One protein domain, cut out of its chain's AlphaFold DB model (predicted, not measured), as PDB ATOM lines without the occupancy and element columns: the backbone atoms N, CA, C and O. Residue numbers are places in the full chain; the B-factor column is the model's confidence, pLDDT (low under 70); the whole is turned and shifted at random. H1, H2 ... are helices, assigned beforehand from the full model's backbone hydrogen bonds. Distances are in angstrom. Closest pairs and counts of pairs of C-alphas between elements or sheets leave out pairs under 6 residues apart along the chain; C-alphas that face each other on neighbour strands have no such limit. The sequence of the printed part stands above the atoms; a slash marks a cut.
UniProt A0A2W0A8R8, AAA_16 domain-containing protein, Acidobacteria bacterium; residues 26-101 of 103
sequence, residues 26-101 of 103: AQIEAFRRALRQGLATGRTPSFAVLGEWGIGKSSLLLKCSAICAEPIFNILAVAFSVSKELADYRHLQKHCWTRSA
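This is residues 26 to 101 of the 103 residues of the protein "AAA_16 domain-containing protein" of Acidobacteria bacterium (UniProt A0A2W0A8R8). Three helices are strung on two long links in a flat, loose arrangement: H1 and H2 come near each other over a short part of each, and H3 is set off alone, with most of its residues standing free. The printed part has 76 residues, with three named helices in the order H1, H2, H3 and no named strand; the class is all helix. It is only just loose, close to compact, with a radius of gyration of the C-alphas of 13.8 A and spans of 37 by 35 by 16 A.

H1, residues 26 to 41, and H2, residues 57 to 68, only just touch, with 3 pairs of C-alphas within 8 A, through residues 28 to 32 and 64 to 67 alone. Their closest C-alphas, of Ile 28 and Cys 64, are 7.3 A apart. They run the same way at a steep tilt of 40 degrees. H3, residues 86 to 100, is apart from both. Every O i to N i+4 pair is within hydrogen-bond range in H1 and H2; in H3, 9 of 11 are.

H1 begins at C-alpha 26 (-0.478, 15.780, 5.132) and is 22.3 A long from first to last C-alpha. H2 is 16.5 A long. H3 is 22.1 A long and ends at C-alpha 100 (27.511, 20.463, 1.537).

The C-alphas farthest apart, of Gly 54 and Ala 101, are 36.9 A apart. The printed part has no cut. Both links are long, with 15 and 17 residues. Residues 82 to 101 have pLDDT under 70.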
ATOM      1  N   ALA A  26      -0.831  14.448   5.616       91.75
ATOM      2  CA  ALA A  26      -0.478  15.780   5.132       91.75
ATOM      3  C   ALA A  26       1.000  16.127   5.390       91.75
ATOM      4  O   ALA A  26       1.668  16.650   4.503       91.75
ATOM      5  N   GLN A  27       1.523  15.805   6.578       93.50
ATOM      6  CA  GLN A  27       2.927  16.025   6.930       93.50
ATOM      7  C   GLN A  27       3.856  15.135   6.097       93.50
ATOM      8  O   GLN A  27       4.868  15.614   5.595       93.50
ATOM      9  N   ILE A  28       3.486  13.864   5.913       94.00
ATOM     10  CA  ILE A  28       4.235  12.905   5.089       94.00
ATOM     11  C   ILE A  28       4.301  13.369   3.629       94.00
ATOM     12  O   ILE A  28       5.375  13.390   3.033       94.00
ATOM     13  N   GLU A  29       3.175  13.788   3.053       94.69
ATOM     14  CA  GLU A  29       3.134  14.254   1.666       94.69
ATOM     15  C   GLU A  29       3.847  15.598   1.481       94.69
ATOM     16  O   GLU A  29       4.550  15.793   0.487       94.69
ATOM     17  N   ALA A  30       3.752  16.509   2.454       94.06
ATOM     18  CA  ALA A  30       4.536  17.741   2.446       94.06
ATOM     19  C   ALA A  30       6.046  17.452   2.477       94.06
ATOM     20  O   ALA A  30       6.794  18.043   1.696       94.06
ATOM     21  N   PHE A  31       6.479  16.511   3.322       94.56
ATOM     22  CA  PHE A  31       7.869  16.064   3.397       94.56
ATOM     23  C   PHE A  31       8.339  15.454   2.069       94.56
ATOM     24  O   PHE A  31       9.346  15.893   1.516       94.56
ATOM     25  N   ARG A  32       7.567  14.525   1.491       94.81
ATOM     26  CA  ARG A  32       7.860  13.917   0.180       94.81
ATOM     27  C   ARG A  32       7.975  14.947  -0.933       94.81
ATOM     28  O   ARG A  32       8.902  14.883  -1.738       94.81
ATOM     29  N   ARG A  33       7.047  15.902  -0.993       94.81
ATOM     30  CA  ARG A  33       7.080  16.975  -1.994       94.81
ATOM     31  C   ARG A  33       8.350  17.810  -1.868       94.81
ATOM     32  O   ARG A  33       8.996  18.076  -2.876       94.81
ATOM     33  N   ALA A  34       8.720  18.178  -0.648       93.06
ATOM     34  CA  ALA A  34       9.929  18.945  -0.406       93.06
ATOM     35  C   ALA A  34      11.202  18.142  -0.731       93.06
ATOM     36  O   ALA A  34      12.112  18.700  -1.336       93.06
ATOM     37  N   LEU A  35      11.249  16.832  -0.449       93.06
ATOM     38  CA  LEU A  35      12.354  15.970  -0.895       93.06
ATOM     39  C   LEU A  35      12.482  15.939  -2.423       93.06
ATOM     40  O   LEU A  35      13.572  16.158  -2.944       93.06
ATOM     41  N   ARG A  36      11.376  15.731  -3.152       93.06
ATOM     42  CA  ARG A  36      11.386  15.748  -4.629       93.06
ATOM     43  C   ARG A  36      11.883  17.086  -5.172       93.06
ATOM     44  O   ARG A  36      12.700  17.114  -6.086       93.06
ATOM     45  N   GLN A  37      11.421  18.190  -4.587       92.19
ATOM     46  CA  GLN A  37      11.880  19.526  -4.960       92.19
ATOM     47  C   GLN A  37      13.372  19.718  -4.657       92.19
ATOM     48  O   GLN A  37      14.087  20.324  -5.453       92.19
ATOM     49  N   GLY A  38      13.857  19.187  -3.535       89.56
ATOM     50  CA  GLY A  38      15.263  19.267  -3.165       89.56
ATOM     51  C   GLY A  38      16.176  18.504  -4.119       89.56
ATOM     52  O   GLY A  38      17.198  19.043  -4.536       89.56
ATOM     53  N   LEU A  39      15.762  17.309  -4.551       88.12
ATOM     54  CA  LEU A  39      16.461  16.544  -5.591       88.12
ATOM     55  C   LEU A  39      16.487  17.293  -6.928       88.12
ATOM     56  O   LEU A  39      17.539  17.396  -7.549       88.12
ATOM     57  N   ALA A  40      15.356  17.868  -7.346       88.94
ATOM     58  CA  ALA A  40      15.263  18.594  -8.613       88.94
ATOM     59  C   ALA A  40      16.094  19.889  -8.639       88.94
ATOM     60  O   ALA A  40      16.551  20.312  -9.695       88.94
ATOM     61  N   THR A  41      16.277  20.536  -7.485       90.06
ATOM     62  CA  THR A  41      16.980  21.828  -7.371       90.06
ATOM     63  C   THR A  41      18.410  21.704  -6.846       90.06
ATOM     64  O   THR A  41      19.110  22.712  -6.755       90.06
ATOM     65  N   GLY A  42      18.841  20.500  -6.449       86.94
ATOM     66  CA  GLY A  42      20.125  20.266  -5.780       86.94
ATOM     67  C   GLY A  42      20.230  20.886  -4.378       86.94
ATOM     68  O   GLY A  42      21.324  20.981  -3.827       86.94
ATOM     69  N   ARG A  43      19.118  21.343  -3.783       83.19
ATOM     70  CA  ARG A  43      19.094  21.997  -2.463       83.19
ATOM     71  C   ARG A  43      18.351  21.138  -1.455       83.19
ATOM     72  O   ARG A  43      17.150  20.933  -1.580       83.19
ATOM     73  N   THR A  44      19.041  20.679  -0.416       81.38
ATOM     74  CA  THR A  44      18.401  19.856   0.621       81.38
ATOM     75  C   THR A  44      17.541  20.731   1.542       81.38
ATOM     76  O   THR A  44      18.077  21.652   2.161       81.38
ATOM     77  N   PRO A  45      16.224  20.478   1.656       84.38
ATOM     78  CA  PRO A  45      15.359  21.224   2.563       84.38
ATOM     79  C   PRO A  45      15.627  20.864   4.031       84.38
ATOM     80  O   PRO A  45      15.879  19.708   4.369       84.38
ATOM     81  N   SER A  46      15.500  21.858   4.912       86.12
ATOM     82  CA  SER A  46      15.560  21.683   6.367       86.12
ATOM     83  C   SER A  46      14.153  21.656   6.959       86.12
ATOM     84  O   SER A  46      13.317  22.487   6.605       86.12
ATOM     85  N   PHE A  47      13.898  20.744   7.898       87.06
ATOM     86  CA  PHE A  47      12.603  20.617   8.571       87.06
ATOM     87  C   PHE A  47      12.759  20.643  10.087       87.06
ATOM     88  O   PHE A  47      13.727  20.115  10.633       87.06
ATOM     89  N   ALA A  48      11.753  21.192  10.763       89.00
ATOM     90  CA  ALA A  48      11.591  21.096  12.205       89.00
ATOM     91  C   ALA A  48      10.237  20.449  12.517       89.00
ATOM     92  O   ALA A  48       9.210  20.845  11.964       89.00
ATOM     93  N   VAL A  49      10.231  19.457  13.408       88.62
ATOM     94  CA  VAL A  49       9.005  18.810  13.895       88.62
ATOM     95  C   VAL A  49       8.744  19.295  15.315       88.62
ATOM     96  O   VAL A  49       9.436  18.901  16.251       88.62
ATOM     97  N   LEU A  50       7.739  20.155  15.468       88.00
ATOM     98  CA  LEU A  50       7.343  20.746  16.747       88.00
ATOM     99  C   LEU A  50       6.044  20.116  17.263       88.00
ATOM    100  O   LEU A  50       5.253  19.572  16.492       88.00
ATOM    101  N   GLY A  51       5.827  20.186  18.576       87.12
ATOM    102  CA  GLY A  51       4.578  19.766  19.211       87.12
ATOM    103  C   GLY A  51       4.771  19.171  20.600       87.12
ATOM    104  O   GLY A  51       5.899  18.948  21.048       87.12
ATOM    105  N   GLU A  52       3.654  18.848  21.242       88.50
ATOM    106  CA  GLU A  52       3.603  18.380  22.629       88.50
ATOM    107  C   GLU A  52       4.290  17.034  22.869       88.50
ATOM    108  O   GLU A  52       4.534  16.232  21.954       88.50
ATOM    109  N   TRP A  53       4.649  16.780  24.125       86.38
ATOM    110  CA  TRP A  53       5.180  15.486  24.543       86.38
ATOM    111  C   TRP A  53       4.164  14.357  24.272       86.38
ATOM    112  O   TRP A  53       2.958  14.565  24.314       86.38
ATOM    113  N   GLY A  54       4.651  13.164  23.918       83.50
ATOM    114  CA  GLY A  54       3.796  12.001  23.639       83.50
ATOM    115  C   GLY A  54       3.060  12.000  22.288       83.50
ATOM    116  O   GLY A  54       2.537  10.966  21.896       83.50
ATOM    117  N   ILE A  55       3.084  13.087  21.502       85.56
ATOM    118  CA  ILE A  55       2.311  13.193  20.242       85.56
ATOM    119  C   ILE A  55       2.871  12.378  19.049       85.56
ATOM    120  O   ILE A  55       2.369  12.474  17.927       85.56
ATOM    121  N   GLY A  56       3.943  11.604  19.262       87.75
ATOM    122  CA  GLY A  56       4.534  10.731  18.239       87.75
ATOM    123  C   GLY A  56       5.532  11.397  17.282       87.75
ATOM    124  O   GLY A  56       5.717  10.912  16.169       87.75
ATOM    125  N   LYS A  57       6.200  12.491  17.686       91.12
ATOM    126  CA  LYS A  57       7.218  13.175  16.852       91.12
ATOM    127  C   LYS A  57       8.368  12.248  16.448       91.12
ATOM    128  O   LYS A  57       8.751  12.228  15.286       91.12
ATOM    129  N   SER A  58       8.887  11.456  17.388       89.62
ATOM    130  CA  SER A  58       9.971  10.507  17.112       89.62
ATOM    131  C   SER A  58       9.537   9.422  16.124       89.62
ATOM    132  O   SER A  58      10.275   9.120  15.195       89.62
ATOM    133  N   SER A  59       8.312   8.905  16.254       90.69
ATOM    134  CA  SER A  59       7.732   7.952  15.297       90.69
ATOM    135  C   SER A  59       7.578   8.567  13.900       90.69
ATOM    136  O   SER A  59       7.899   7.926  12.904       90.69
ATOM    137  N   LEU A  60       7.156   9.836  13.814       91.38
ATOM    138  CA  LEU A  60       7.097  10.562  12.543       91.38
ATOM    139  C   LEU A  60       8.490  10.701  11.910       91.38
ATOM    140  O   LEU A  60       8.631  10.479  10.712       91.38
ATOM    141  N   LEU A  61       9.522  11.017  12.698       91.31
ATOM    142  CA  LEU A  61      10.900  11.088  12.202       91.31
ATOM    143  C   LEU A  61      11.411   9.727  11.709       91.31
ATOM    144  O   LEU A  61      12.082   9.681  10.680       91.31
ATOM    145  N   LEU A  62      11.051   8.619  12.369       91.06
ATOM    146  CA  LEU A  62      11.351   7.275  11.860       91.06
ATOM    147  C   LEU A  62      10.642   6.994  10.534       91.06
ATOM    148  O   LEU A  62      11.254   6.444   9.620       91.06
ATOM    149  N   LYS A  63       9.381   7.417  10.386       93.12
ATOM    150  CA  LYS A  63       8.675   7.305   9.107       93.12
ATOM    151  C   LYS A  63       9.368   8.110   8.008       93.12
ATOM    152  O   LYS A  63       9.540   7.599   6.907       93.12
ATOM    153  N   CYS A  64       9.799   9.335   8.307       93.00
ATOM    154  CA  CYS A  64      10.565  10.156   7.369       93.00
ATOM    155  C   CYS A  64      11.901   9.502   6.989       93.00
ATOM    156  O   CYS A  64      12.257   9.509   5.816       93.00
ATOM    157  N   SER A  65      12.602   8.894   7.949       92.12
ATOM    158  CA  SER A  65      13.830   8.125   7.701       92.12
ATOM    159  C   SER A  65      13.593   6.969   6.722       92.12
ATOM    160  O   SER A  65      14.326   6.826   5.746       92.12
ATOM    161  N   ALA A  66      12.516   6.201   6.915       93.00
ATOM    162  CA  ALA A  66      12.147   5.122   6.000       93.00
ATOM    163  C   ALA A  66      11.807   5.639   4.591       93.00
ATOM    164  O   ALA A  66      12.205   5.027   3.607       93.00
ATOM    165  N   ILE A  67      11.129   6.790   4.491       93.31
ATOM    166  CA  ILE A  67      10.854   7.445   3.202       93.31
ATOM    167  C   ILE A  67      12.162   7.837   2.512       93.31
ATOM    168  O   ILE A  67      12.311   7.583   1.326       93.31
ATOM    169  N   CYS A  68      13.125   8.417   3.232       92.31
ATOM    170  CA  CYS A  68      14.431   8.773   2.670       92.31
ATOM    171  C   CYS A  68      15.158   7.571   2.046       92.31
ATOM    172  O   CYS A  68      15.819   7.733   1.023       92.31
ATOM    173  N   ALA A  69      15.001   6.377   2.624       92.19
ATOM    174  CA  ALA A  69      15.602   5.147   2.120       92.19
ATOM    175  C   ALA A  69      14.878   4.550   0.893       92.19
ATOM    176  O   ALA A  69      15.398   3.615   0.285       92.19
ATOM    177  N   GLU A  70      13.695   5.052   0.511       94.25
ATOM    178  CA  GLU A  70      12.997   4.583  -0.692       94.25
ATOM    179  C   GLU A  70      13.875   4.810  -1.942       94.25
ATOM    180  O   GLU A  70      14.534   5.850  -2.038       94.25
ATOM    181  N   PRO A  71      13.848   3.912  -2.948       91.31
ATOM    182  CA  PRO A  71      14.735   3.990  -4.117       91.31
ATOM    183  C   PRO A  71      14.677   5.311  -4.893       91.31
ATOM    184  O   PRO A  71      15.663   5.723  -5.492       91.31
ATOM    185  N   ILE A  72      13.524   5.987  -4.874       91.81
ATOM    186  CA  ILE A  72      13.332   7.288  -5.526       91.81
ATOM    187  C   ILE A  72      14.138   8.415  -4.861       91.81
ATOM    188  O   ILE A  72      14.467   9.397  -5.521       91.81
ATOM    189  N   PHE A  73      14.436   8.291  -3.565       91.12
ATOM    190  CA  PHE A  73      15.187   9.285  -2.804       91.12
ATOM    191  C   PHE A  73      16.624   8.828  -2.551       91.12
ATOM    192  O   PHE A  73      17.539   9.622  -2.745       91.12
ATOM    193  N   ASN A  74      16.824   7.561  -2.169       90.38
ATOM    194  CA  ASN A  74      18.132   6.952  -1.912       90.38
ATOM    195  C   ASN A  74      19.024   7.784  -0.962       90.38
ATOM    196  O   ASN A  74      20.224   7.956  -1.177       90.38
ATOM    197  N   ILE A  75      18.419   8.344   0.089       89.12
ATOM    198  CA  ILE A  75      19.083   9.174   1.095       89.12
ATOM    199  C   ILE A  75      19.332   8.333   2.349       89.12
ATOM    200  O   ILE A  75      18.398   7.837   2.980       89.12
ATOM    201  N   LEU A  76      20.596   8.242   2.771       88.00
ATOM    202  CA  LEU A  76      20.963   7.629   4.046       88.00
ATOM    203  C   LEU A  76      20.621   8.574   5.207       88.00
ATOM    204  O   LEU A  76      21.312   9.566   5.446       88.00
ATOM    205  N   ALA A  77      19.564   8.256   5.949       85.94
ATOM    206  CA  ALA A  77      19.196   8.995   7.148       85.94
ATOM    207  C   ALA A  77      20.126   8.636   8.321       85.94
ATOM    208  O   ALA A  77      20.194   7.485   8.748       85.94
ATOM    209  N   VAL A  78      20.813   9.639   8.873       84.75
ATOM    210  CA  VAL A  78      21.668   9.491  10.060       84.75
ATOM    211  C   VAL A  78      20.994  10.180  11.239       84.75
ATOM    212  O   VAL A  78      20.844  11.401  11.253       84.75
ATOM    213  N   ALA A  79      20.581   9.395  12.234       81.81
ATOM    214  CA  ALA A  79      20.045   9.925  13.479       81.81
ATOM    215  C   ALA A  79      21.190  10.273  14.437       81.81
ATOM    216  O   ALA A  79      22.033   9.432  14.741       81.81
ATOM    217  N   PHE A  80      21.194  11.500  14.945       77.75
ATOM    218  CA  PHE A  80      22.071  11.919  16.033       77.75
ATOM    219  C   PHE A  80      21.246  12.687  17.064       77.75
ATOM    220  O   PHE A  80      20.354  13.461  16.717       77.75
ATOM    221  N   SER A  81      21.527  12.456  18.344       76.38
ATOM    222  CA  SER A  81      20.954  13.246  19.428       76.38
ATOM    223  C   SER A  81      21.941  14.343  19.783       76.38
ATOM    224  O   SER A  81      23.082  14.057  20.135       76.38
ATOM    225  N   VAL A  82      21.502  15.592  19.703       68.25
ATOM    226  CA  VAL A  82      22.274  16.721  20.226       68.25
ATOM    227  C   VAL A  82      21.987  16.819  21.720       68.25
ATOM    228  O   VAL A  82      20.832  16.662  22.125       68.25
ATOM    229  N   SER A  83      23.015  17.030  22.545       63.41
ATOM    230  CA  SER A  83      22.797  17.286  23.968       63.41
ATOM    231  C   SER A  83      22.016  18.599  24.156       63.41
ATOM    232  O   SER A  83      21.798  19.368  23.215       63.41
ATOM    233  N   LYS A  84      21.512  18.835  25.372       63.31
ATOM    234  CA  LYS A  84      20.669  20.003  25.689       63.31
ATOM    235  C   LYS A  84      21.423  21.334  25.587       63.31
ATOM    236  O   LYS A  84      20.804  22.389  25.712       63.31
ATOM    237  N   GLU A  85      22.733  21.300  25.388       64.44
ATOM    238  CA  GLU A  85      23.566  22.487  25.347       64.44
ATOM    239  C   GLU A  85      23.572  23.127  23.956       64.44
ATOM    240  O   GLU A  85      23.832  22.500  22.929       64.44
ATOM    241  N   LEU A  86      23.325  24.437  23.919       59.94
ATOM    242  CA  LEU A  86      23.316  25.228  22.686       59.94
ATOM    243  C   LEU A  86      24.672  25.189  21.944       59.94
ATOM    244  O   LEU A  86      24.740  25.455  20.742       59.94
ATOM    245  N   ALA A  87      25.758  24.895  22.665       65.75
ATOM    246  CA  ALA A  87      27.096  24.737  22.107       65.75
ATOM    247  C   ALA A  87      27.157  23.569  21.109       65.75
ATOM    248  O   ALA A  87      27.679  23.738  20.004       65.75
ATOM    249  N   ASP A  88      26.526  22.442  21.436       65.50
ATOM    250  CA  ASP A  88      26.538  21.231  20.610       65.50
ATOM    251  C   ASP A  88      25.852  21.459  19.256       65.50
ATOM    252  O   ASP A  88      26.344  21.027  18.209       65.50
ATOM    253  N   TYR A  89      24.775  22.251  19.241       62.72
ATOM    254  CA  TYR A  89      24.106  22.678  18.007       62.72
ATOM    255  C   TYR A  89      25.031  23.470  17.075       62.72
ATOM    256  O   TYR A  89      25.014  23.272  15.856       62.72
ATOM    257  N   ARG A  90      25.861  24.365  17.629       65.38
ATOM    258  CA  ARG A  90      26.799  25.166  16.827       65.38
ATOM    259  C   ARG A  90      27.933  24.320  16.258       65.38
ATOM    260  O   ARG A  90      28.371  24.581  15.137       65.38
ATOM    261  N   HIS A  91      28.394  23.307  16.988       63.72
ATOM    262  CA  HIS A  91      29.393  22.363  16.481       63.72
ATOM    263  C   HIS A  91      28.861  21.547  15.295       63.72
ATOM    264  O   HIS A  91      29.568  21.378  14.299       63.72
ATOM    265  N   LEU A  92      27.593  21.137  15.342       61.38
ATOM    266  CA  LEU A  92      26.943  20.425  14.239       61.38
ATOM    267  C   LEU A  92      26.744  21.291  12.997       61.38
ATOM    268  O   LEU A  92      27.042  20.835  11.896       61.38
ATOM    269  N   GLN A  93      26.322  22.551  13.149       60.06
ATOM    270  CA  GLN A  93      26.204  23.466  12.005       60.06
ATOM    271  C   GLN A  93      27.528  23.600  11.241       60.06
ATOM    272  O   GLN A  93      27.539  23.532  10.012       60.06
ATOM    273  N   LYS A  94      28.654  23.720  11.956       59.66
ATOM    274  CA  LYS A  94      29.987  23.826  11.342       59.66
ATOM    275  C   LYS A  94      30.390  22.553  10.584       59.66
ATOM    276  O   LYS A  94      30.972  22.646   9.503       59.66
ATOM    277  N   HIS A  95      30.060  21.370  11.105       57.09
ATOM    278  CA  HIS A  95      30.406  20.090  10.473       57.09
ATOM    279  C   HIS A  95      29.480  19.688   9.317       57.09
ATOM    280  O   HIS A  95      29.946  19.129   8.326       57.09
ATOM    281  N   CYS A  96      28.179  19.971   9.412       52.50
ATOM    282  CA  CYS A  96      27.224  19.646   8.352       52.50
ATOM    283  C   CYS A  96      27.348  20.595   7.153       52.50
ATOM    284  O   CYS A  96      27.235  20.148   6.013       52.50
ATOM    285  N   TRP A  97      27.643  21.879   7.378       42.66
ATOM    286  CA  TRP A  97      27.784  22.848   6.286       42.66
ATOM    287  C   TRP A  97      29.091  22.659   5.498       42.66
ATOM    288  O   TRP A  97      29.112  22.767   4.276       42.66
ATOM    289  N   THR A  98      30.184  22.266   6.155       45.59
ATOM    290  CA  THR A  98      31.466  22.019   5.464       45.59
ATOM    291  C   THR A  98      31.437  20.816   4.511       45.59
ATOM    292  O   THR A  98      32.290  20.725   3.628       45.59
ATOM    293  N   ARG A  99      30.452  19.913   4.629       40.94
ATOM    294  CA  ARG A  99      30.254  18.787   3.697       40.94
ATOM    295  C   ARG A  99      29.297  19.079   2.538       40.94
ATOM    296  O   ARG A  99      29.396  18.389   1.533       40.94
ATOM    297  N   SER A 100      28.417  20.078   2.636       44.81
ATOM    298  CA  SER A 100      27.511  20.463   1.537       44.81
ATOM    299  C   SER A 100      28.111  21.488   0.566       44.81
ATOM    300  O   SER A 100      27.471  21.837  -0.420       44.81
ATOM    301  N   ALA A 101      29.322  21.980   0.848       40.22
ATOM    302  CA  ALA A 101      29.978  23.064   0.118       40.22
ATOM    303  C   ALA A 101      31.225  22.630  -0.679       40.22
ATOM    304  O   ALA A 101      32.040  23.481  -1.032       40.22
TER     305      ALA A 101